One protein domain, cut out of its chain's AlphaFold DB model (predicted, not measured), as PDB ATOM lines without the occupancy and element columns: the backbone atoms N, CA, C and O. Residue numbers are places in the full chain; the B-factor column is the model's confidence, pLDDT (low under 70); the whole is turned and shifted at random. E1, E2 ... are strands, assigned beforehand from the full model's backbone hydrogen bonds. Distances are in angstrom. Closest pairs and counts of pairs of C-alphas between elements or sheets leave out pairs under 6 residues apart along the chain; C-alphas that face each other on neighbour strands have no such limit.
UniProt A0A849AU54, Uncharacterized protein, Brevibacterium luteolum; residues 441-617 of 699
ATOM      1  N   GLN A 441     -58.628  23.883 -41.606       91.75
ATOM      2  CA  GLN A 441     -57.585  23.097 -42.258       91.75
ATOM      3  C   GLN A 441     -57.105  23.812 -43.517       91.75
ATOM      4  O   GLN A 441     -57.904  24.081 -44.414       91.75
ATOM      5  N   VAL A 442     -55.806  24.089 -43.602       92.56
ATOM      6  CA  VAL A 442     -55.195  24.748 -44.763       92.56
ATOM      7  C   VAL A 442     -54.470  23.690 -45.591       92.56
ATOM      8  O   VAL A 442     -53.436  23.169 -45.178       92.56
ATOM      9  N   ARG A 443     -55.053  23.340 -46.743       93.19
ATOM     10  CA  ARG A 443     -54.537  22.329 -47.696       93.19
ATOM     11  C   ARG A 443     -53.764  22.941 -48.869       93.19
ATOM     12  O   ARG A 443     -52.954  22.266 -49.494       93.19
ATOM     13  N   SER A 444     -54.026  24.209 -49.152       92.38
ATOM     14  CA  SER A 444     -53.410  25.029 -50.195       92.38
ATOM     15  C   SER A 444     -53.674  26.505 -49.877       92.38
ATOM     16  O   SER A 444     -54.454  26.828 -48.975       92.38
ATOM     17  N   GLY A 445     -53.023  27.388 -50.625       92.94
ATOM     18  CA  GLY A 445     -53.058  28.838 -50.496       92.94
ATOM     19  C   GLY A 445     -51.999  29.400 -49.544       92.94
ATOM     20  O   GLY A 445     -51.199  28.666 -48.959       92.94
ATOM     21  N   LEU A 446     -52.002  30.728 -49.420       93.88
ATOM     22  CA  LEU A 446     -51.043  31.495 -48.628       93.88
ATOM     23  C   LEU A 446     -51.607  31.816 -47.236       93.88
ATOM     24  O   LEU A 446     -52.706  32.360 -47.109       93.88
ATOM     25  N   THR A 447     -50.825  31.567 -46.192       95.62
ATOM     26  CA  THR A 447     -50.970  32.229 -44.890       95.62
ATOM     27  C   THR A 447     -49.707  33.032 -44.590       95.62
ATOM     28  O   THR A 447     -48.645  32.768 -45.156       95.62
ATOM     29  N   GLN A 448     -49.806  34.036 -43.723       95.31
ATOM     30  CA  GLN A 448     -48.684  34.900 -43.365       95.31
ATOM     31  C   GLN A 448     -48.615  35.074 -41.850       95.31
ATOM     32  O   GLN A 448     -49.541  35.588 -41.226       95.31
ATOM     33  N   LEU A 449     -47.510  34.639 -41.254       95.12
ATOM     34  CA  LEU A 449     -47.165  34.878 -39.865       95.12
ATOM     35  C   LEU A 449     -46.510  36.262 -39.757       95.12
ATOM     36  O   LEU A 449     -45.304  36.415 -39.967       95.12
ATOM     37  N   ALA A 450     -47.324  37.271 -39.463       93.25
ATOM     38  CA  ALA A 450     -46.881  38.633 -39.223       93.25
ATOM     39  C   ALA A 450     -46.247  38.741 -37.831       93.25
ATOM     40  O   ALA A 450     -46.881  38.497 -36.805       93.25
ATOM     41  N   ILE A 451     -44.975  39.118 -37.805       91.56
ATOM     42  CA  ILE A 451     -44.176  39.356 -36.612       91.56
ATOM     43  C   ILE A 451     -44.106  40.865 -36.408       91.56
ATOM     44  O   ILE A 451     -43.594  41.610 -37.248       91.56
ATOM     45  N   THR A 452     -44.623  41.315 -35.273       87.12
ATOM     46  CA  THR A 452     -44.668  42.725 -34.888       87.12
ATOM     47  C   THR A 452     -43.970  42.899 -33.541       87.12
ATOM     48  O   THR A 452     -43.902  41.960 -32.752       87.12
ATOM     49  N   HIS A 453     -43.399  44.071 -33.263       82.69
ATOM     50  CA  HIS A 453     -42.776  44.363 -31.968       82.69
ATOM     51  C   HIS A 453     -43.300  45.692 -31.430       82.69
ATOM     52  O   HIS A 453     -42.883  46.767 -31.870       82.69
ATOM     53  N   ASP A 454     -44.241  45.615 -30.491       81.81
ATOM     54  CA  ASP A 454     -44.825  46.781 -29.830       81.81
ATOM     55  C   ASP A 454     -44.138  47.061 -28.477       81.81
ATOM     56  O   ASP A 454     -43.160  46.414 -28.100       81.81
ATOM     57  N   PHE A 455     -44.640  48.040 -27.720       77.25
ATOM     58  CA  PHE A 455     -44.098  48.393 -26.399       77.25
ATOM     59  C   PHE A 455     -44.243  47.287 -25.333       77.25
ATOM     60  O   PHE A 455     -43.664  47.404 -24.254       77.25
ATOM     61  N   THR A 456     -45.024  46.237 -25.600       80.88
ATOM     62  CA  THR A 456     -45.204  45.062 -24.731       80.88
ATOM     63  C   THR A 456     -44.305  43.885 -25.121       80.88
ATOM     64  O   THR A 456     -44.163  42.959 -24.324       80.88
ATOM     65  N   GLY A 457     -43.667  43.943 -26.296       82.19
ATOM     66  CA  GLY A 457     -42.709  42.961 -26.803       82.19
ATOM     67  C   GLY A 457     -43.063  42.442 -28.203       82.19
ATOM     68  O   GLY A 457     -43.960  42.979 -28.862       82.19
ATOM     69  N   PRO A 458     -42.369  41.398 -28.690       86.69
ATOM     70  CA  PRO A 458     -42.718  40.748 -29.940       86.69
ATOM     71  C   PRO A 458     -44.063  40.024 -29.826       86.69
ATOM     72  O   PRO A 458     -44.374  39.386 -28.819       86.69
ATOM     73  N   ARG A 459     -44.839  40.083 -30.902       89.19
ATOM     74  CA  ARG A 459     -46.080  39.342 -31.107       89.19
ATOM     75  C   ARG A 459     -46.035  38.679 -32.476       89.19
ATOM     76  O   ARG A 459     -45.391  39.181 -33.395       89.19
ATOM     77  N   ALA A 460     -46.726  37.554 -32.594       91.19
ATOM     78  CA  ALA A 460     -46.921  36.859 -33.854       91.19
ATOM     79  C   ALA A 460     -48.421  36.691 -34.097       91.19
ATOM     80  O   ALA A 460     -49.142  36.189 -33.233       91.19
ATOM     81  N   GLU A 461     -48.875  37.128 -35.262       92.38
ATOM     82  CA  GLU A 461     -50.267  37.111 -35.690       92.38
ATOM     83  C   GLU A 461     -50.355  36.366 -37.022       92.38
ATOM     84  O   GLU A 461     -49.546  36.600 -37.917       92.38
ATOM     85  N   LEU A 462     -51.288  35.421 -37.143       94.06
ATOM     86  CA  LEU A 462     -51.430  34.624 -38.356       94.06
ATOM     87  C   LEU A 462     -52.576  35.171 -39.204       94.06
ATOM     88  O   LEU A 462     -53.735  35.088 -38.801       94.06
ATOM     89  N   THR A 463     -52.257  35.655 -40.395       92.38
ATOM     90  CA  THR A 463     -53.232  36.139 -41.372       92.38
ATOM     91  C   THR A 463     -53.486  35.070 -42.432       92.38
ATOM     92  O   THR A 463     -52.559  34.566 -43.069       92.38
ATOM     93  N   ASP A 464     -54.751  34.715 -42.631       90.50
ATOM     94  CA  ASP A 464     -55.213  33.874 -43.734       90.50
ATOM     95  C   ASP A 464     -55.420  34.761 -44.973       90.50
ATOM     96  O   ASP A 464     -56.329  35.592 -44.989       90.50
ATOM     97  N   LEU A 465     -54.551  34.625 -45.984       88.56
ATOM     98  CA  LEU A 465     -54.572  35.435 -47.215       88.56
ATOM     99  C   LEU A 465     -55.402  34.786 -48.337       88.56
ATOM    100  O   LEU A 465     -55.469  35.301 -49.448       88.56
ATOM    101  N   ARG A 466     -56.030  33.636 -48.064       85.56
ATOM    102  CA  ARG A 466     -56.824  32.869 -49.044       85.56
ATOM    103  C   ARG A 466     -58.230  33.437 -49.238       85.56
ATOM    104  O   ARG A 466     -58.929  33.067 -50.176       85.56
ATOM    105  N   THR A 467     -58.658  34.309 -48.332       79.00
ATOM    106  CA  THR A 467     -59.969  34.955 -48.325       79.00
ATOM    107  C   THR A 467     -59.885  36.343 -48.965       79.00
ATOM    108  O   THR A 467     -58.936  37.078 -48.714       79.00
ATOM    109  N   HIS A 468     -60.898  36.741 -49.751       76.81
ATOM    110  CA  HIS A 468     -60.936  38.048 -50.443       76.81
ATOM    111  C   HIS A 468     -60.686  39.258 -49.526       76.81
ATOM    112  O   HIS A 468     -60.145  40.269 -49.964       76.81
ATOM    113  N   THR A 469     -61.079  39.149 -48.260       82.75
ATOM    114  CA  THR A 469     -60.609  40.018 -47.181       82.75
ATOM    115  C   THR A 469     -59.720  39.163 -46.282       82.75
ATOM    116  O   THR A 469     -60.214  38.131 -45.816       82.75
ATOM    117  N   PRO A 470     -58.450  39.528 -46.034       86.12
ATOM    118  CA  PRO A 470     -57.577  38.782 -45.133       86.12
ATOM    119  C   PRO A 470     -58.182  38.616 -43.733       86.12
ATOM    120  O   PRO A 470     -58.779  39.551 -43.197       86.12
ATOM    121  N   VAL A 471     -58.032  37.432 -43.132       87.50
ATOM    122  CA  VAL A 471     -58.594  37.129 -41.801       87.50
ATOM    123  C   VAL A 471     -57.492  36.747 -40.819       87.50
ATOM    124  O   VAL A 471     -56.862  35.702 -40.966       87.50
ATOM    125  N   THR A 472     -57.320  37.541 -39.759       90.62
ATOM    126  CA  THR A 472     -56.532  37.149 -38.581       90.62
ATOM    127  C   THR A 472     -57.130  35.902 -37.930       90.62
ATOM    128  O   THR A 472     -58.312  35.868 -37.574       90.62
ATOM    129  N   ARG A 473     -56.300  34.881 -37.702       88.25
ATOM    130  CA  ARG A 473     -56.649  33.653 -36.979       88.25
ATOM    131  C   ARG A 473     -55.755  33.457 -35.759       88.25
ATOM    132  O   ARG A 473     -54.589  33.847 -35.740       88.25
ATOM    133  N   GLN A 474     -56.295  32.794 -34.737       89.38
ATOM    134  CA  GLN A 474     -55.470  32.283 -33.647       89.38
ATOM    135  C   GLN A 474     -54.685  31.066 -34.143       89.38
ATOM    136  O   GLN A 474     -55.236  30.192 -34.807       89.38
ATOM    137  N   LEU A 475     -53.407  30.985 -33.783       89.00
ATOM    138  CA  LEU A 475     -52.499  29.909 -34.206       89.00
ATOM    139  C   LEU A 475     -53.016  28.506 -33.835       89.00
ATOM    140  O   LEU A 475     -52.927  27.578 -34.630       89.00
ATOM    141  N   ALA A 476     -53.634  28.374 -32.657       87.94
ATOM    142  CA  ALA A 476     -54.220  27.124 -32.163       87.94
ATOM    143  C   ALA A 476     -55.481  26.660 -32.928       87.94
ATOM    144  O   ALA A 476     -55.973  25.551 -32.687       87.94
ATOM    145  N   ASP A 477     -56.006  27.499 -33.828       87.94
ATOM    146  CA  ASP A 477     -57.160  27.198 -34.675       87.94
ATOM    147  C   ASP A 477     -56.774  26.793 -36.110       87.94
ATOM    148  O   ASP A 477     -57.659  26.522 -36.920       87.94
ATOM    149  N   VAL A 478     -55.482  26.706 -36.447       92.62
ATOM    150  CA  VAL A 478     -55.023  26.367 -37.805       92.62
ATOM    151  C   VAL A 478     -54.251  25.040 -37.822       92.62
ATOM    152  O   VAL A 478     -53.283  24.865 -37.086       92.62
ATOM    153  N   ASP A 479     -54.693  24.106 -38.672       94.81
ATOM    154  CA  ASP A 479     -54.071  22.795 -38.942       94.81
ATOM    155  C   ASP A 479     -53.631  22.757 -40.417       94.81
ATOM    156  O   ASP A 479     -54.460  22.795 -41.332       94.81
ATOM    157  N   TYR A 480     -52.324  22.743 -40.668       95.94
ATOM    158  CA  TYR A 480     -51.756  22.721 -42.017       95.94
ATOM    159  C   TYR A 480     -51.683  21.288 -42.542       95.94
ATOM    160  O   TYR A 480     -50.929  20.459 -42.033       95.94
ATOM    161  N   VAL A 481     -52.447  20.979 -43.584       95.75
ATOM    162  CA  VAL A 481     -52.552  19.617 -44.113       95.75
ATOM    163  C   VAL A 481     -51.682  19.487 -45.360       95.75
ATOM    164  O   VAL A 481     -52.015  20.031 -46.411       95.75
ATOM    165  N   LEU A 482     -50.582  18.740 -45.251       95.44
ATOM    166  CA  LEU A 482     -49.714  18.406 -46.379       95.44
ATOM    167  C   LEU A 482     -50.206  17.083 -46.993       95.44
ATOM    168  O   LEU A 482     -50.157  16.046 -46.314       95.44
ATOM    169  N   PRO A 483     -50.691  17.076 -48.250       93.00
ATOM    170  CA  PRO A 483     -51.144  15.850 -48.899       93.00
ATOM    171  C   PRO A 483     -49.975  14.886 -49.135       93.00
ATOM    172  O   PRO A 483     -48.813  15.286 -49.194       93.00
ATOM    173  N   ALA A 484     -50.276  13.601 -49.335       92.81
ATOM    174  CA  ALA A 484     -49.258  12.585 -49.624       92.81
ATOM    175  C   ALA A 484     -48.437  12.865 -50.901       92.81
ATOM    176  O   ALA A 484     -47.346  12.323 -51.040       92.81
ATOM    177  N   THR A 485     -48.946  13.713 -51.801       93.06
ATOM    178  CA  THR A 485     -48.296  14.168 -53.040       93.06
ATOM    179  C   THR A 485     -47.467  15.445 -52.886       93.06
ATOM    180  O   THR A 485     -46.818  15.849 -53.846       93.06
ATOM    181  N   ALA A 486     -47.498  16.116 -51.729       94.62
ATOM    182  CA  ALA A 486     -46.668  17.291 -51.458       94.62
ATOM    183  C   ALA A 486     -45.263  16.851 -51.024       94.62
ATOM    184  O   ALA A 486     -44.846  17.093 -49.892       94.62
ATOM    185  N   THR A 487     -44.573  16.134 -51.911       94.88
ATOM    186  CA  THR A 487     -43.230  15.603 -51.679       94.88
ATOM    187  C   THR A 487     -42.168  16.353 -52.475       94.88
ATOM    188  O   THR A 487     -42.421  16.912 -53.541       94.88
ATOM    189  N   LEU A 488     -40.958  16.361 -51.927       93.88
ATOM    190  CA  LEU A 488     -39.756  16.957 -52.483       93.88
ATOM    191  C   LEU A 488     -38.630  15.927 -52.409       93.88
ATOM    192  O   LEU A 488     -38.335  15.416 -51.328       93.88
ATOM    193  N   THR A 489     -37.974  15.662 -53.534       94.62
ATOM    194  CA  THR A 489     -36.720  14.904 -53.556       94.62
ATOM    195  C   THR A 489     -35.563  15.823 -53.172       94.62
ATOM    196  O   THR A 489     -35.435  16.927 -53.702       94.62
ATOM    197  N   VAL A 490     -34.719  15.376 -52.248       93.12
ATOM    198  CA  VAL A 490     -33.545  16.123 -51.791       93.12
ATOM    199  C   VAL A 490     -32.422  16.046 -52.830       93.12
ATOM    200  O   VAL A 490     -32.106  14.962 -53.321       93.12
ATOM    201  N   GLY A 491     -31.821  17.195 -53.156       90.38
ATOM    202  CA  GLY A 491     -30.744  17.317 -54.146       90.38
ATOM    203  C   GLY A 491     -29.413  16.683 -53.723       90.38
ATOM    204  O   GLY A 491     -29.265  16.190 -52.603       90.38
ATOM    205  N   ASP A 492     -28.428  16.723 -54.626       90.69
ATOM    206  CA  ASP A 492     -27.152  15.991 -54.514       90.69
ATOM    207  C   ASP A 492     -26.305  16.334 -53.268       90.69
ATOM    208  O   ASP A 492     -25.504  15.504 -52.831       90.69
ATOM    209  N   ASP A 493     -26.505  17.509 -52.662       87.81
ATOM    210  CA  ASP A 493     -25.795  17.960 -51.452       87.81
ATOM    211  C   ASP A 493     -26.482  17.560 -50.126       87.81
ATOM    212  O   ASP A 493     -25.882  17.667 -49.052       87.81
ATOM    213  N   GLY A 494     -27.718  17.049 -50.169       91.00
ATOM    214  CA  GLY A 494     -28.488  16.696 -48.972       91.00
ATOM    215  C   GLY A 494     -29.068  17.909 -48.228       91.00
ATOM    216  O   GLY A 494     -29.006  19.047 -48.685       91.00
ATOM    217  N   LEU A 495     -29.623  17.673 -47.035       91.00
ATOM    218  CA  LEU A 495     -30.085  18.717 -46.104       91.00
ATOM    219  C   LEU A 495     -29.394  18.564 -44.740       91.00
ATOM    220  O   LEU A 495     -30.028  18.500 -43.685       91.00
ATOM    221  N   GLY A 496     -28.062  18.461 -44.773       87.19
ATOM    222  CA  GLY A 496     -27.247  18.177 -43.592       87.19
ATOM    223  C   GLY A 496     -27.593  16.816 -42.982       87.19
ATOM    224  O   GLY A 496     -27.717  15.823 -43.695       87.19
ATOM    225  N   ASP A 497     -27.777  16.776 -41.662       89.75
ATOM    226  CA  ASP A 497     -28.132  15.545 -40.941       89.75
ATOM    227  C   ASP A 497     -29.632  15.173 -41.044       89.75
ATOM    228  O   ASP A 497     -30.012  14.087 -40.612       89.75
ATOM    229  N   ILE A 498     -30.485  16.043 -41.610       92.56
ATOM    230  CA  ILE A 498     -31.947  15.833 -41.690       92.56
ATOM    231  C   ILE A 498     -32.318  14.813 -42.771       92.56
ATOM    232  O   ILE A 498     -33.182  13.965 -42.555       92.56
ATOM    233  N   ALA A 499     -31.693  14.914 -43.944       93.94
ATOM    234  CA  ALA A 499     -32.010  14.086 -45.103       93.94
ATOM    235  C   ALA A 499     -30.807  13.973 -46.041       93.94
ATOM    236  O   ALA A 499     -30.045  14.926 -46.223       93.94
ATOM    237  N   LYS A 500     -30.647  12.800 -46.647       95.44
ATOM    238  CA  LYS A 500     -29.567  12.490 -47.585       95.44
ATOM    239  C   LYS A 500     -29.969  12.854 -49.016       95.44
ATOM    240  O   LYS A 500     -31.158  12.962 -49.310       95.44
ATOM    241  N   PRO A 501     -28.989  12.975 -49.927       95.00
ATOM    242  CA  PRO A 501     -29.259  13.071 -51.355       95.00
ATOM    243  C   PRO A 501     -30.187  11.956 -51.845       95.00
ATOM    244  O   PRO A 501     -29.934  10.776 -51.587       95.00
ATOM    245  N   GLY A 502     -31.252  12.335 -52.551       94.69
ATOM    246  CA  GLY A 502     -32.264  11.423 -53.080       94.69
ATOM    247  C   GLY A 502     -33.334  10.945 -52.089       94.69
ATOM    248  O   GLY A 502     -34.223  10.209 -52.514       94.69
ATOM    249  N   ASP A 503     -33.295  11.344 -50.810       95.94
ATOM    250  CA  ASP A 503     -34.409  11.085 -49.885       95.94
ATOM    251  C   ASP A 503     -35.656  11.893 -50.312       95.94
ATOM    252  O   ASP A 503     -35.547  13.006 -50.835       95.94
ATOM    253  N   GLU A 504     -36.856  11.354 -50.075       95.88
ATOM    254  CA  GLU A 504     -38.124  12.075 -50.259       95.88
ATOM    255  C   GLU A 504     -38.615  12.645 -48.922       95.88
ATOM    256  O   GLU A 504     -38.719  11.928 -47.926       95.88
ATOM    257  N   LEU A 505     -38.954  13.934 -48.913       96.50
ATOM    258  CA  LEU A 505     -39.535  14.648 -47.774       96.50
ATOM    259  C   LEU A 505     -40.928  15.157 -48.129       96.50
ATOM    260  O   LEU A 505     -41.159  15.539 -49.272       96.50
ATOM    261  N   TRP A 506     -41.834  15.261 -47.159       97.25
ATOM    262  CA  TRP A 506     -43.061  16.044 -47.349       97.25
ATOM    263  C   TRP A 506     -42.755  17.511 -47.087       97.25
ATOM    264  O   TRP A 506     -42.144  17.817 -46.068       97.25
ATOM    265  N   ALA A 507     -43.173  18.418 -47.966       96.69
ATOM    266  CA  ALA A 507     -42.867  19.841 -47.856       96.69
ATOM    267  C   ALA A 507     -44.113  20.716 -48.042       96.69
ATOM    268  O   ALA A 507     -44.973  20.439 -48.878       96.69
ATOM    269  N   SER A 508     -44.198  21.803 -47.273       96.38
ATOM    270  CA  SER A 508     -45.108  22.911 -47.579       96.38
ATOM    271  C   SER A 508     -44.648  23.613 -48.870       96.38
ATOM    272  O   SER A 508     -43.488  23.481 -49.269       96.38
ATOM    273  N   SER A 509     -45.529  24.364 -49.536       93.75
ATOM    274  CA  SER A 509     -45.132  25.126 -50.728       93.75
ATOM    275  C   SER A 509     -44.520  26.485 -50.360       93.75
ATOM    276  O   SER A 509     -44.617  26.931 -49.215       93.75
ATOM    277  N   GLN A 510     -43.907  27.143 -51.347       90.69
ATOM    278  CA  GLN A 510     -43.563  28.573 -51.312       90.69
ATOM    279  C   GLN A 510     -44.683  29.437 -51.914       90.69
ATOM    280  O   GLN A 510     -44.888  30.561 -51.474       90.69
ATOM    281  N   ASP A 511     -45.431  28.903 -52.889       89.75
ATOM    282  CA  ASP A 511     -46.454  29.622 -53.673       89.75
ATOM    283  C   ASP A 511     -47.908  29.345 -53.240       89.75
ATOM    284  O   ASP A 511     -48.843  29.998 -53.700       89.75
ATOM    285  N   GLY A 512     -48.117  28.356 -52.368       89.88
ATOM    286  CA  GLY A 512     -49.433  27.898 -51.920       89.88
ATOM    287  C   GLY A 512     -50.201  27.016 -52.918       89.88
ATOM    288  O   GLY A 512     -51.310  26.593 -52.608       89.88
ATOM    289  N   MET A 513     -49.676  26.716 -54.107       88.06
ATOM    290  CA  MET A 513     -50.458  26.090 -55.184       88.06
ATOM    291  C   MET A 513     -50.753  24.603 -54.943       88.06
ATOM    292  O   MET A 513     -51.891  24.163 -55.102       88.06
ATOM    293  N   SER A 514     -49.741  23.820 -54.560       86.88
ATOM    294  CA  SER A 514     -49.824  22.353 -54.399       86.88
ATOM    295  C   SER A 514     -49.936  21.878 -52.943       86.88
ATOM    296  O   SER A 514     -50.318  20.736 -52.681       86.88
ATOM    297  N   ALA A 515     -49.588  22.754 -52.005       93.50
ATOM    298  CA  ALA A 515     -49.538  22.550 -50.562       93.50
ATOM    299  C   ALA A 515     -49.673  23.933 -49.892       93.50
ATOM    300  O   ALA A 515     -49.422  24.937 -50.568       93.50
ATOM    301  N   PRO A 516     -50.034  24.046 -48.599       95.62
ATOM    302  CA  PRO A 516     -50.054  25.348 -47.930       95.62
ATOM    303  C   PRO A 516     -48.679  26.023 -48.000       95.62
ATOM    304  O   PRO A 516     -47.661  25.341 -47.878       95.62
ATOM    305  N   ALA A 517     -48.640  27.346 -48.148       95.88
ATOM    306  CA  ALA A 517     -47.429  28.140 -47.951       95.88
ATOM    307  C   ALA A 517     -47.597  29.066 -46.747       95.88
ATOM    308  O   ALA A 517     -48.660  29.655 -46.553       95.88
ATOM    309  N   ILE A 518     -46.539  29.174 -45.945       96.19
ATOM    310  CA  ILE A 518     -46.527  29.913 -44.681       96.19
ATOM    311  C   ILE A 518     -45.459  30.997 -44.803       96.19
ATOM    312  O   ILE A 518     -44.277  30.756 -44.563       96.19
ATOM    313  N   GLY A 519     -45.881  32.191 -45.211       95.50
ATOM    314  CA  GLY A 519     -45.028  33.371 -45.221       95.50
ATOM    315  C   GLY A 519     -44.682  33.802 -43.798       95.50
ATOM    316  O   GLY A 519     -45.494  33.670 -42.884       95.50
ATOM    317  N   ILE A 520     -43.487  34.341 -43.605       95.56
ATOM    318  CA  ILE A 520     -42.991  34.854 -42.329       95.56
ATOM    319  C   ILE A 520     -42.568  36.302 -42.557       95.56
ATOM    320  O   ILE A 520     -41.650  36.565 -43.331       95.56
ATOM    321  N   ALA A 521     -43.261  37.242 -41.918       94.50
ATOM    322  CA  ALA A 521     -43.221  38.657 -42.275       94.50
ATOM    323  C   ALA A 521     -42.817  39.527 -41.081       94.50
ATOM    324  O   ALA A 521     -43.544  39.602 -40.098       94.50
ATOM    325  N   ALA A 522     -41.680  40.217 -41.147       92.00
ATOM    326  CA  ALA A 522     -41.168  41.052 -40.056       92.00
ATOM    327  C   ALA A 522     -41.662  42.510 -40.177       92.00
ATOM    328  O   ALA A 522     -40.869  43.442 -40.307       92.00
ATOM    329  N   VAL A 523     -42.984  42.695 -40.197       84.69
ATOM    330  CA  VAL A 523     -43.647  43.885 -40.772       84.69
ATOM    331  C   VAL A 523     -44.120  44.954 -39.777       84.69
ATOM    332  O   VAL A 523     -44.627  45.977 -40.221       84.69
ATOM    333  N   GLY A 524     -43.978  44.776 -38.454       70.75
ATOM    334  CA  GLY A 524     -44.600  45.703 -37.489       70.75
ATOM    335  C   GLY A 524     -43.715  46.304 -36.393       70.75
ATOM    336  O   GLY A 524     -42.970  45.606 -35.706       70.75
ATOM    337  N   GLY A 525     -43.937  47.593 -36.118       67.88
ATOM    338  CA  GLY A 525     -43.540  48.261 -34.874       67.88
ATOM    339  C   GLY A 525     -42.063  48.654 -34.785       67.88
ATOM    340  O   GLY A 525     -41.448  49.062 -35.763       67.88
ATOM    341  N   GLN A 526     -41.474  48.559 -33.589       72.00
ATOM    342  CA  GLN A 526     -40.092  48.986 -33.317       72.00
ATOM    343  C   GLN A 526     -39.024  47.944 -33.708       72.00
ATOM    344  O   GLN A 526     -37.929  47.929 -33.135       72.00
ATOM    345  N   LEU A 527     -39.320  47.069 -34.673       80.88
ATOM    346  CA  LEU A 527     -38.344  46.140 -35.238       80.88
ATOM    347  C   LEU A 527     -37.233  46.920 -35.955       80.88
ATOM    348  O   LEU A 527     -37.477  47.627 -36.930       80.88
ATOM    349  N   ARG A 528     -35.989  46.777 -35.487       78.00
ATOM    350  CA  ARG A 528     -34.795  47.302 -36.162       78.00
ATOM    351  C   ARG A 528     -33.859  46.148 -36.489       78.00
ATOM    352  O   ARG A 528     -33.518  45.371 -35.603       78.00
ATOM    353  N   GLY A 529     -33.399  46.072 -37.736       85.69
ATOM    354  CA  GLY A 529     -32.510  45.005 -38.194       85.69
ATOM    355  C   GLY A 529     -33.289  43.817 -38.748       85.69
ATOM    356  O   GLY A 529     -33.967  43.958 -39.759       85.69
ATOM    357  N   SER A 530     -33.170  42.656 -38.109       88.88
ATOM    358  CA  SER A 530     -33.769  41.396 -38.560       88.88
ATOM    359  C   SER A 530     -34.369  40.612 -37.400       88.88
ATOM    360  O   SER A 530     -33.929  40.732 -36.254       88.88
ATOM    361  N   VAL A 531     -35.329  39.756 -37.720       91.69
ATOM    362  CA  VAL A 531     -35.882  38.747 -36.823       91.69
ATOM    363  C   VAL A 531     -35.235  37.403 -37.145       91.69
ATOM    364  O   VAL A 531     -35.195  37.002 -38.306       91.69
ATOM    365  N   GLU A 532     -34.725  36.699 -36.139       93.56
ATOM    366  CA  GLU A 532     -34.305  35.304 -36.300       93.56
ATOM    367  C   GLU A 532     -35.505  34.386 -36.062       93.56
ATOM    368  O   GLU A 532     -36.202  34.522 -35.056       93.56
ATOM    369  N   VAL A 533     -35.743  33.443 -36.971       94.06
ATOM    370  CA  VAL A 533     -36.858  32.493 -36.905       94.06
ATOM    371  C   VAL A 533     -36.314  31.081 -37.060       94.06
ATOM    372  O   VAL A 533     -35.637  30.770 -38.034       94.06
ATOM    373  N   GLY A 534     -36.562  30.223 -36.078       94.25
ATOM    374  CA  GLY A 534     -36.006  28.875 -36.017       94.25
ATOM    375  C   GLY A 534     -36.997  27.856 -35.481       94.25
ATOM    376  O   GLY A 534     -38.107  28.190 -35.074       94.25
ATOM    377  N   ILE A 535     -36.573  26.598 -35.443       95.06
ATOM    378  CA  ILE A 535     -37.334  25.517 -34.811       95.06
ATOM    379  C   ILE A 535     -36.737  25.288 -33.417       95.06
ATOM    380  O   ILE A 535     -35.542  25.018 -33.290       95.06
ATOM    381  N   ASP A 536     -37.556  25.415 -32.373       93.94
ATOM    382  CA  ASP A 536     -37.162  25.092 -30.996       93.94
ATOM    383  C   ASP A 536     -37.391  23.605 -30.717       93.94
ATOM    384  O   ASP A 536     -36.446  22.841 -30.523       93.94
ATOM    385  N   THR A 537     -38.653  23.176 -30.760       93.69
ATOM    386  CA  THR A 537     -39.051  21.808 -30.426       93.69
ATOM    387  C   THR A 537     -40.085  21.261 -31.403       93.69
ATOM    388  O   THR A 537     -40.971  21.967 -31.885       93.69
ATOM    389  N   VAL A 538     -39.973  19.965 -31.691       95.31
ATOM    390  CA  VAL A 538     -40.858  19.225 -32.595       95.31
ATOM    391  C   VAL A 538     -41.493  18.080 -31.817       95.31
ATOM    392  O   VAL A 538     -40.794  17.261 -31.223       95.31
ATOM    393  N   ALA A 539     -42.820  18.003 -31.840       96.44
ATOM    394  CA  ALA A 539     -43.577  16.856 -31.358       96.44
ATOM    395  C   ALA A 539     -44.260  16.174 -32.551       96.44
ATOM    396  O   ALA A 539     -45.305  16.633 -33.006       96.44
ATOM    397  N   GLY A 540     -43.659  15.098 -33.061       95.31
ATOM    398  CA  GLY A 540     -44.135  14.329 -34.215       95.31
ATOM    399  C   GLY A 540     -43.299  13.057 -34.443       95.31
ATOM    400  O   GLY A 540     -42.406  12.776 -33.643       95.31
ATOM    401  N   PRO A 541     -43.596  12.257 -35.484       95.81
ATOM    402  CA  PRO A 541     -42.923  10.976 -35.743       95.81
ATOM    403  C   PRO A 541     -41.508  11.082 -36.341       95.81
ATOM    404  O   PRO A 541     -40.738  10.130 -36.225       95.81
ATOM    405  N   GLY A 542     -41.162  12.209 -36.967       94.94
ATOM    406  CA  GLY A 542     -39.854  12.447 -37.588       94.94
ATOM    407  C   GLY A 542     -39.324  13.858 -37.341       94.94
ATOM    408  O   GLY A 542     -39.870  14.608 -36.533       94.94
ATOM    409  N   ASP A 543     -38.282  14.221 -38.076       95.75
ATOM    410  CA  ASP A 543     -37.612  15.518 -37.991       95.75
ATOM    411  C   ASP A 543     -38.287  16.564 -38.888       95.75
ATOM    412  O   ASP A 543     -39.014  16.222 -39.830       95.75
ATOM    413  N   VAL A 544     -38.048  17.844 -38.579       96.06
ATOM    414  CA  VAL A 544     -38.586  18.995 -39.319       96.06
ATOM    415  C   VAL A 544     -37.489  20.022 -39.580       96.06
ATOM    416  O   VAL A 544     -36.687  20.320 -38.693       96.06
ATOM    417  N   ALA A 545     -37.495  20.588 -40.783       96.31
ATOM    418  CA  ALA A 545     -36.608  21.667 -41.202       96.31
ATOM    419  C   ALA A 545     -37.379  22.776 -41.931       96.31
ATOM    420  O   ALA A 545     -38.353  22.513 -42.633       96.31
ATOM    421  N   LEU A 546     -36.906  24.014 -41.802       96.12
ATOM    422  CA  LEU A 546     -37.182  25.096 -42.738       96.12
ATOM    423  C   LEU A 546     -36.166  25.006 -43.876       96.12
ATOM    424  O   LEU A 546     -34.957  25.087 -43.641       96.12
ATOM    425  N   ILE A 547     -36.654  24.861 -45.103       95.69
ATOM    426  CA  ILE A 547     -35.828  24.830 -46.310       95.69
ATOM    427  C   ILE A 547     -36.234  25.943 -47.272       95.69
ATOM    428  O   ILE A 547     -37.402  26.323 -47.376       95.69
ATOM    429  N   GLY A 548     -35.245  26.477 -47.966       92.75
ATOM    430  CA  GLY A 548     -35.390  27.548 -48.932       92.75
ATOM    431  C   GLY A 548     -35.209  27.036 -50.345       92.75
ATOM    432  O   GLY A 548     -35.338  25.841 -50.627       92.75
ATOM    433  N   THR A 549     -34.877  27.979 -51.208       88.56
ATOM    434  CA  THR A 549     -34.393  27.753 -52.564       88.56
ATOM    435  C   THR A 549     -33.152  28.624 -52.699       88.56
ATOM    436  O   THR A 549     -33.186  29.783 -52.281       88.56
ATOM    437  N   ASP A 550     -32.041  28.073 -53.175       85.19
ATOM    438  CA  ASP A 550     -30.816  28.846 -53.381       85.19
ATOM    439  C   ASP A 550     -30.815  29.616 -54.720       85.19
ATOM    440  O   ASP A 550     -31.826  29.701 -55.418       85.19
ATOM    441  N   GLU A 551     -29.673  30.210 -55.079       84.31
ATOM    442  CA  GLU A 551     -29.526  30.992 -56.315       84.31
ATOM    443  C   GLU A 551     -29.583  30.162 -57.615       84.31
ATOM    444  O   GLU A 551     -29.661  30.745 -58.702       84.31
ATOM    445  N   PHE A 552     -29.569  28.828 -57.520       83.75
ATOM    446  CA  PHE A 552     -29.642  27.893 -58.647       83.75
ATOM    447  C   PHE A 552     -31.011  27.216 -58.788       83.75
ATOM    448  O   PHE A 552     -31.293  26.654 -59.845       83.75
ATOM    449  N   GLY A 553     -31.877  27.330 -57.777       82.56
ATOM    450  CA  GLY A 553     -33.157  26.619 -57.713       82.56
ATOM    451  C   GLY A 553     -33.124  25.388 -56.804       82.56
ATOM    452  O   GLY A 553     -34.156  24.735 -56.632       82.56
ATOM    453  N   ASP A 554     -31.975  25.079 -56.201       83.88
ATOM    454  CA  ASP A 554     -31.788  23.885 -55.387       83.88
ATOM    455  C   ASP A 554     -32.274  24.094 -53.946       83.88
ATOM    456  O   ASP A 554     -32.355  25.203 -53.406       83.88
ATOM    457  N   SER A 555     -32.670  22.991 -53.310       87.06
ATOM    458  CA  SER A 555     -33.294  23.022 -51.985       87.06
ATOM    459  C   SER A 555     -32.237  23.109 -50.887       87.06
ATOM    460  O   SER A 555     -31.567  22.127 -50.588       87.06
ATOM    461  N   SER A 556     -32.125  24.278 -50.255       90.81
ATOM    462  CA  SER A 556     -31.125  24.571 -49.222       90.81
ATOM    463  C   SER A 556     -31.725  24.595 -47.811       90.81
ATOM    464  O   SER A 556     -32.871  24.998 -47.606       90.81
ATOM    465  N   LEU A 557     -30.953  24.170 -46.806       92.31
ATOM    466  CA  LEU A 557     -31.372  24.212 -45.402       92.31
ATOM    467  C   LEU A 557     -31.287  25.649 -44.860       92.31
ATOM    468  O   LEU A 557     -30.195  26.204 -44.763       92.31
ATOM    469  N   LEU A 558     -32.425  26.229 -44.460       91.69
ATOM    470  CA  LEU A 558     -32.484  27.549 -43.818       91.69
ATOM    471  C   LEU A 558     -32.398  27.441 -42.292       91.69
ATOM    472  O   LEU A 558     -31.689  28.219 -41.657       91.69
ATOM    473  N   ALA A 559     -33.110  26.476 -41.702       90.38
ATOM    474  CA  ALA A 559     -33.020  26.158 -40.280       90.38
ATOM    475  C   ALA A 559     -33.481  24.723 -39.982       90.38
ATOM    476  O   ALA A 559     -34.546  24.296 -40.411       90.38
ATOM    477  N   ALA A 560     -32.721  24.004 -39.164       90.00
ATOM    478  CA  ALA A 560     -33.177  22.835 -38.411       90.00
ATOM    479  C   ALA A 560     -33.364  23.193 -36.921       90.00
ATOM    480  O   ALA A 560     -33.070  24.319 -36.502       90.00
ATOM    481  N   ALA A 561     -33.810  22.233 -36.105       83.44
ATOM    482  CA  ALA A 561     -33.922  22.399 -34.655       83.44
ATOM    483  C   ALA A 561     -32.625  22.959 -34.026       83.44
ATOM    484  O   ALA A 561     -31.533  22.437 -34.256       83.44
ATOM    485  N   GLY A 562     -32.739  24.038 -33.246       78.69
ATOM    486  CA  GLY A 562     -31.593  24.724 -32.628       78.69
ATOM    487  C   GLY A 562     -30.830  25.707 -33.533       78.69
ATOM    488  O   GLY A 562     -29.860  26.312 -33.082       78.69
ATOM    489  N   SER A 563     -31.276  25.913 -34.774       86.81
ATOM    490  CA  SER A 563     -30.779  26.950 -35.695       86.81
ATOM    491  C   SER A 563     -31.925  27.850 -36.176       86.81
ATOM    492  O   SER A 563     -33.094  27.549 -35.928       86.81
ATOM    493  N   ALA A 564     -31.600  28.974 -36.818       90.75
ATOM    494  CA  ALA A 564     -32.580  29.966 -37.252       90.75
ATOM    495  C   ALA A 564     -32.185  30.626 -38.581       90.75
ATOM    496  O   ALA A 564     -31.009  30.896 -38.821       90.75
ATOM    497  N   MET A 565     -33.194  30.932 -39.396       93.62
ATOM    498  CA  MET A 565     -33.095  31.815 -40.556       93.62
ATOM    499  C   MET A 565     -33.291  33.276 -40.135       93.62
ATOM    500  O   MET A 565     -33.849  33.550 -39.074       93.62
ATOM    501  N   SER A 566     -32.861  34.222 -40.967       93.12
ATOM    502  CA  SER A 566     -33.004  35.657 -40.706       93.12
ATOM    503  C   SER A 566     -34.009  36.278 -41.674       93.12
ATOM    504  O   SER A 566     -33.841  36.153 -42.882       93.12
ATOM    505  N   VAL A 567     -35.030  36.956 -41.146       93.44
ATOM    506  CA  VAL A 567     -35.996  37.753 -41.917       93.44
ATOM    507  C   VAL A 567     -35.701  39.236 -41.652       93.44
ATOM    508  O   VAL A 567     -35.782  39.665 -40.495       93.44
ATOM    509  N   PRO A 568     -35.325  40.048 -42.658       91.44
ATOM    510  CA  PRO A 568     -35.076  41.474 -42.454       91.44
ATOM    511  C   PRO A 568     -36.373  42.207 -42.083       91.44
ATOM    512  O   PRO A 568     -37.445  41.851 -42.561       91.44
ATOM    513  N   ALA A 569     -36.292  43.245 -41.246       89.94
ATOM    514  CA  ALA A 569     -37.446  44.084 -40.915       89.94
ATOM    515  C   ALA A 569     -38.016  44.755 -42.179       89.94
ATOM    516  O   ALA A 569     -37.262  45.238 -43.023       89.94
ATOM    517  N   GLY A 570     -39.344  44.748 -42.314       90.00
ATOM    518  CA  GLY A 570     -40.062  45.090 -43.549       90.00
ATOM    519  C   GLY A 570     -40.071  43.978 -44.611       90.00
ATOM    520  O   GLY A 570     -40.793  44.087 -45.596       90.00
ATOM    521  N   GLY A 571     -39.302  42.902 -44.427       92.44
ATOM    522  CA  GLY A 571     -39.255  41.753 -45.327       92.44
ATOM    523  C   GLY A 571     -40.319  40.697 -45.030       92.44
ATOM    524  O   GLY A 571     -40.820  40.579 -43.908       92.44
ATOM    525  N   THR A 572     -40.625  39.894 -46.048       94.31
ATOM    526  CA  THR A 572     -41.394  38.649 -45.931       94.31
ATOM    527  C   THR A 572     -40.648  37.541 -46.659       94.31
ATOM    528  O   THR A 572     -40.257  37.724 -47.807       94.31
ATOM    529  N   GLU A 573     -40.483  36.398 -46.001       94.88
ATOM    530  CA  GLU A 573     -39.860  35.192 -46.553       94.88
ATOM    531  C   GLU A 573     -40.876  34.045 -46.595       94.88
ATOM    532  O   GLU A 573     -41.720  33.941 -45.707       94.88
ATOM    533  N   PHE A 574     -40.779  33.153 -47.582       94.94
ATOM    534  CA  PHE A 574     -41.647  31.971 -47.707       94.94
ATOM    535  C   PHE A 574     -40.816  30.677 -47.616       94.94
ATOM    536  O   PHE A 574     -40.557  30.026 -48.634       94.94
ATOM    537  N   PRO A 575     -40.340  30.291 -46.415       95.56
ATOM    538  CA  PRO A 575     -39.662  29.016 -46.225       95.56
ATOM    539  C   PRO A 575     -40.650  27.852 -46.361       95.56
ATOM    540  O   PRO A 575     -41.826  27.954 -46.009       95.56
ATOM    541  N   ARG A 576     -40.152  26.701 -46.812       96.19
ATOM    542  CA  ARG A 576     -40.909  25.448 -46.810       96.19
ATOM    543  C   ARG A 576     -40.649  24.702 -45.509       96.19
ATOM    544  O   ARG A 576     -39.496  24.459 -45.162       96.19
ATOM    545  N   PHE A 577     -41.706  24.294 -44.818       96.81
ATOM    546  CA  PHE A 577     -41.616  23.335 -43.720       96.81
ATOM    547  C   PHE A 577     -41.520  21.933 -44.325       96.81
ATOM    548  O   PHE A 577     -42.468  21.480 -44.964       96.81
ATOM    549  N   ALA A 578     -40.377  21.273 -44.148       96.94
ATOM    550  CA  ALA A 578     -40.094  19.933 -44.646       96.94
ATOM    551  C   ALA A 578     -40.059  18.909 -43.502       96.94
ATOM    552  O   ALA A 578     -39.514  19.192 -42.438       96.94
ATOM    553  N   PHE A 579     -40.622  17.723 -43.734       97.44
ATOM    554  CA  PHE A 579     -40.871  16.673 -42.744       97.44
ATOM    555  C   PHE A 579     -40.320  15.331 -43.242       97.44
ATOM    556  O   PHE A 579     -40.597  14.936 -44.376       97.44
ATOM    557  N   THR A 580     -39.585  14.599 -42.395       97.06
ATOM    558  CA  THR A 580     -38.966  13.310 -42.784       97.06
ATOM    559  C   THR A 580     -39.902  12.099 -42.697       97.06
ATOM    560  O   THR A 580     -39.554  11.021 -43.175       97.06
ATOM    561  N   GLN A 581     -41.088  12.239 -42.092       96.75
ATOM    562  CA  GLN A 581     -42.079  11.165 -41.943       96.75
ATOM    563  C   GLN A 581     -43.520  11.702 -42.049       96.75
ATOM    564  O   GLN A 581     -43.767  12.868 -41.738       96.75
ATOM    565  N   PRO A 582     -44.501  10.868 -42.444       96.44
ATOM    566  CA  PRO A 582     -45.910  11.244 -42.426       96.44
ATOM    567  C   PRO A 582     -46.495  11.103 -41.010       96.44
ATOM    568  O   PRO A 582     -46.139  10.194 -40.258       96.44
ATOM    569  N   GLY A 583     -47.436  11.975 -40.648       95.81
ATOM    570  CA  GLY A 583     -48.099  11.974 -39.341       95.81
ATOM    571  C   GLY A 583     -48.527  13.358 -38.864       95.81
ATOM    572  O   GLY A 583     -48.449  14.340 -39.595       95.81
ATOM    573  N   THR A 584     -49.002  13.438 -37.622       95.94
ATOM    574  CA  THR A 584     -49.373  14.711 -36.989       95.94
ATOM    575  C   THR A 584     -48.182  15.301 -36.242       95.94
ATOM    576  O   THR A 584     -47.509  14.596 -35.488       95.94
ATOM    577  N   TYR A 585     -47.962  16.599 -36.423       96.25
ATOM    578  CA  TYR A 585     -46.873  17.362 -35.832       96.25
ATOM    579  C   TYR A 585     -47.396  18.583 -35.072       96.25
ATOM    580  O   TYR A 585     -48.353  19.239 -35.482       96.25
ATOM    581  N   THR A 586     -46.717  18.934 -33.983       96.88
ATOM    582  CA  THR A 586     -46.717  20.293 -33.428       96.88
ATOM    583  C   THR A 586     -45.284  20.807 -33.450       96.88
ATOM    584  O   THR A 586     -44.400  20.203 -32.843       96.88
ATOM    585  N   VAL A 587     -45.058  21.889 -34.191       96.00
ATOM    586  CA  VAL A 587     -43.751  22.518 -34.399       96.00
ATOM    587  C   VAL A 587     -43.746  23.838 -33.642       96.00
ATOM    588  O   VAL A 587     -44.455  24.776 -34.004       96.00
ATOM    589  N   ASN A 588     -42.955  23.907 -32.578       95.56
ATOM    590  CA  ASN A 588     -42.739  25.130 -31.824       95.56
ATOM    591  C   ASN A 588     -41.669  25.956 -32.543       95.56
ATOM    592  O   ASN A 588     -40.476  25.653 -32.491       95.56
ATOM    593  N   THR A 589     -42.121  26.988 -33.247       94.31
ATOM    594  CA  THR A 589     -41.271  27.931 -33.975       94.31
ATOM    595  C   THR A 589     -40.808  29.009 -33.004       94.31
ATOM    596  O   THR A 589     -41.635  29.678 -32.387       94.31
ATOM    597  N   VAL A 590     -39.500  29.183 -32.844       93.62
ATOM    598  CA  VAL A 590     -38.922  30.235 -32.006       93.62
ATOM    599  C   VAL A 590     -38.618  31.466 -32.846       93.62
ATOM    600  O   VAL A 590     -38.040  31.369 -33.924       93.62
ATOM    601  N   ILE A 591     -39.009  32.630 -32.340       92.38
ATOM    602  CA  ILE A 591     -38.834  33.922 -32.997       92.38
ATOM    603  C   ILE A 591     -38.071  34.826 -32.036       92.38
ATOM    604  O   ILE A 591     -38.572  35.138 -30.953       92.38
ATOM    605  N   ARG A 592     -36.871  35.261 -32.427       91.12
ATOM    606  CA  ARG A 592     -36.017  36.164 -31.647       91.12
ATOM    607  C   ARG A 592     -35.914  37.518 -32.329       91.12
ATOM    608  O   ARG A 592     -35.434  37.635 -33.455       91.12
ATOM    609  N   THR A 593     -36.316  38.563 -31.617       86.12
ATOM    610  CA  THR A 593     -36.177  39.952 -32.062       86.12
ATOM    611  C   THR A 593     -35.014  40.611 -31.326       86.12
ATOM    612  O   THR A 593     -35.078  40.806 -30.107       86.12
ATOM    613  N   GLY A 594     -33.950  40.953 -32.055       69.62
ATOM    614  CA  GLY A 594     -32.754  41.594 -31.508       69.62
ATOM    615  C   GLY A 594     -32.717  43.097 -31.774       69.62
ATOM    616  O   GLY A 594     -32.160  43.528 -32.778       69.62
ATOM    617  N   ASN A 595     -33.238  43.913 -30.853       57.25
ATOM    618  CA  ASN A 595     -32.965  45.354 -30.872       57.25
ATOM    619  C   ASN A 595     -31.561  45.598 -30.290       57.25
ATOM    620  O   ASN A 595     -31.276  45.194 -29.167       57.25
ATOM    621  N   SER A 596     -30.669  46.269 -31.024       52.81
ATOM    622  CA  SER A 596     -29.215  46.326 -30.741       52.81
ATOM    623  C   SER A 596     -28.783  47.040 -29.441       52.81
ATOM    624  O   SER A 596     -27.588  47.219 -29.202       52.81
ATOM    625  N   SER A 597     -29.733  47.438 -28.592       52.44
ATOM    626  CA  SER A 597     -29.531  48.136 -27.316       52.44
ATOM    627  C   SER A 597     -30.163  47.453 -26.098       52.44
ATOM    628  O   SER A 597     -29.877  47.854 -24.972       52.44
ATOM    629  N   THR A 598     -31.040  46.466 -26.288       52.72
ATOM    630  CA  THR A 598     -31.827  45.830 -25.217       52.72
ATOM    631  C   THR A 598     -31.934  44.329 -25.463       52.72
ATOM    632  O   THR A 598     -31.929  43.885 -26.605       52.72
ATOM    633  N   SER A 599     -31.980  43.538 -24.385       62.06
ATOM    634  CA  SER A 599     -31.930  42.069 -24.429       62.06
ATOM    635  C   SER A 599     -32.833  41.477 -25.513       62.06
ATOM    636  O   SER A 599     -34.008  41.838 -25.576       62.06
ATOM    637  N   ALA A 600     -32.291  40.556 -26.319       74.19
ATOM    638  CA  ALA A 600     -33.057  39.849 -27.340       74.19
ATOM    639  C   ALA A 600     -34.320  39.239 -26.717       74.19
ATOM    640  O   ALA A 600     -34.243  38.536 -25.706       74.19
ATOM    641  N   GLN A 601     -35.473  39.559 -27.298       85.19
ATOM    642  CA  GLN A 601     -36.765  39.059 -26.838       85.19
ATOM    643  C   GLN A 601     -37.176  37.874 -27.702       85.19
ATOM    644  O   GLN A 601     -36.941  37.880 -28.909       85.19
ATOM    645  N   GLU A 602     -37.766  36.865 -27.073       90.00
ATOM    646  CA  GLU A 602     -38.080  35.580 -27.689       90.00
ATOM    647  C   GLU A 602     -39.556  35.240 -27.466       90.00
ATOM    648  O   GLU A 602     -40.060  35.373 -26.349       90.00
ATOM    649  N   ILE A 603     -40.237  34.789 -28.520       91.81
ATOM    650  CA  ILE A 603     -41.562  34.159 -28.440       91.81
ATOM    651  C   ILE A 603     -41.536  32.801 -29.129       91.81
ATOM    652  O   ILE A 603     -40.790  32.582 -30.084       91.81
ATOM    653  N   VAL A 604     -42.382  31.897 -28.641       93.75
ATOM    654  CA  VAL A 604     -42.565  30.558 -29.197       93.75
ATOM    655  C   VAL A 604     -43.974  30.453 -29.771       93.75
ATOM    656  O   VAL A 604     -44.963  30.701 -29.080       93.75
ATOM    657  N   VAL A 605     -44.046  30.096 -31.047       94.38
ATOM    658  CA  VAL A 605     -45.252  30.018 -31.871       94.38
ATOM    659  C   VAL A 605     -45.511  28.548 -32.215       94.38
ATOM    660  O   VAL A 605     -44.761  27.978 -33.011       94.38
ATOM    661  N   PRO A 606     -46.540  27.902 -31.638       95.56
ATOM    662  CA  PRO A 606     -46.912  26.547 -32.018       95.56
ATOM    663  C   PRO A 606     -47.633  26.555 -33.371       95.56
ATOM    664  O   PRO A 606     -48.618  27.269 -33.555       95.56
ATOM    665  N   LEU A 607     -47.156  25.730 -34.302       96.19
ATOM    666  CA  LEU A 607     -47.796  25.451 -35.588       96.19
ATOM    667  C   LEU A 607     -48.174  23.966 -35.651       96.19
ATOM    668  O   LEU A 607     -47.367  23.100 -35.302       96.19
ATOM    669  N   HIS A 608     -49.393  23.661 -36.091       96.25
ATOM    670  CA  HIS A 608     -49.897  22.290 -36.188       96.25
ATOM    671  C   HIS A 608     -49.919  21.824 -37.643       96.25
ATOM    672  O   HIS A 608     -50.396  22.552 -38.513       96.25
ATOM    673  N   PHE A 609     -49.425  20.612 -37.898       96.38
ATOM    674  CA  PHE A 609     -49.396  20.027 -39.238       96.38
ATOM    675  C   PHE A 609     -49.921  18.590 -39.248       96.38
ATOM    676  O   PHE A 609     -49.655  17.808 -38.332       96.38
ATOM    677  N   SER A 610     -50.588  18.221 -40.336       96.06
ATOM    678  CA  SER A 610     -51.046  16.866 -40.647       96.06
ATOM    679  C   SER A 610     -50.431  16.432 -41.980       96.06
ATOM    680  O   SER A 610     -50.854  16.874 -43.045       96.06
ATOM    681  N   VAL A 611     -49.392  15.598 -41.919       96.31
ATOM    682  CA  VAL A 611     -48.462  15.311 -43.023       96.31
ATOM    683  C   VAL A 611     -48.713  13.932 -43.631       96.31
ATOM    684  O   VAL A 611     -48.947  12.963 -42.906       96.31
ATOM    685  N   GLY A 612     -48.647  13.827 -44.962       90.12
ATOM    686  CA  GLY A 612     -48.845  12.567 -45.688       90.12
ATOM    687  C   GLY A 612     -50.299  12.082 -45.699       90.12
ATOM    688  O   GLY A 612     -50.556  10.898 -45.888       90.12
ATOM    689  N   GLU A 613     -51.237  12.997 -45.451       70.25
ATOM    690  CA  GLU A 613     -52.674  12.751 -45.293       70.25
ATOM    691  C   GLU A 613     -53.068  11.642 -44.290       70.25
ATOM    692  O   GLU A 613     -53.949  10.813 -44.530       70.25
ATOM    693  N   VAL A 614     -52.483  11.677 -43.088       58.78
ATOM    694  CA  VAL A 614     -53.113  11.026 -41.930       58.78
ATOM    695  C   VAL A 614     -54.384  11.802 -41.574       58.78
ATOM    696  O   VAL A 614     -54.318  12.983 -41.237       58.78
ATOM    697  N   ALA A 615     -55.544  11.145 -41.659       48.69
ATOM    698  CA  ALA A 615     -56.843  11.766 -41.402       48.69
ATOM    699  C   ALA A 615     -56.911  12.378 -39.988       48.69
ATOM    700  O   ALA A 615     -57.080  11.667 -38.994       48.69
ATOM    701  N   SER A 616     -56.788  13.707 -39.912       45.59
ATOM    702  CA  SER A 616     -56.892  14.473 -38.667       45.59
ATOM    703  C   SER A 616     -58.269  14.203 -38.023       45.59
ATOM    704  O   SER A 616     -59.281  14.258 -38.728       45.59
ATOM    705  N   PRO A 617     -58.360  13.878 -36.716       44.69
ATOM    706  CA  PRO A 617     -59.573  13.344 -36.070       44.69
ATOM    707  C   PRO A 617     -60.700  14.381 -35.848       44.69
ATOM    708  O   PRO A 617     -61.512  14.259 -34.926       44.69
TER     709      PRO A 617
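This is residues 441 to 617 of the 699 residues of an uncharacterized protein of Brevibacterium luteolum (UniProt A0A849AU54). A two-walled sandwich of strands: the curled sheet E4 E14 E13 E8 E11 is one wall, and the smaller sheets E3 E2 E1 E7 and E5 E6 E12 E9 E10 together cover one side of it, toward opposite ends of its long strands E13 and E14. The printed part has 177 residues with fourteen named strands, E1 to E14 in chain order, and no named helix: its class is all strand. In the orders just named, the first and second sheets are mixed and the third is antiparallel. The whole is compact, with a radius of gyration of the C-alphas of 15.7 A and spans of 45 by 36 by 29 A.

Begin at E1, residues 446 to 454, E2, 457 to 464, and E3, 471 to 473: a meander, each strand the antiparallel neighbour of the one before, in two hairpins, with N 450 and O 461 at 2.8 A and N 473 and O 462 at 2.8 A. E7, 517 to 525, is parallel to E1, with N 449 and O 519 at 2.8 A. Next find the hairpin of E5, 487 to 489, and E6, 504 to 507, with N 488 and O 505 at 2.8 A. E12, 576 to 579, is the antiparallel neighbour of E6, with N 579 and O 506 at 2.8 A, and of E9, 544 to 547, with N 578 and O 545 at 2.8 A; E9 forms a hairpin with E10, 557 to 560, with N 546 and O 559 at 2.8 A. In the curled sheet, E4, 478 to 482, is parallel to E14, 601 to 611, with N 610 and O 480 at 2.8 A. E14 and E13, 583 to 593, are a hairpin, with N 589 and O 605 at 2.8 A. E8, 530 to 539, is antiparallel to E13, with N 590 and O 534 at 2.8 A, and to E11, 564 to 568, with N 533 and O 565 at 2.8 A. The three sheets form a stack of sheets, face to face in turn: the closest C-alphas of E2 and E14 are those of Pro 458 and Ile 603, 6.9 A, and of E8 and E10 those of Gly 534 and Ala 559, 5.9 A.

Find C-alpha 446 at (-51.043, 31.495, -48.628), where E1 begins its 25.0 A. E8 runs 27.4 A and E13 31.3 A; E14 runs 31.0 A to C-alpha 611 at (-48.462, 15.311, -43.023).

The C-alphas farthest apart, of Ser 597 and Ala 615, are 47.6 A apart. The printed part has no cut; the long link is E5 to E6. Look for pLDDT under 70 at residue 525, residues 594 to 599 and residues 614 to 617.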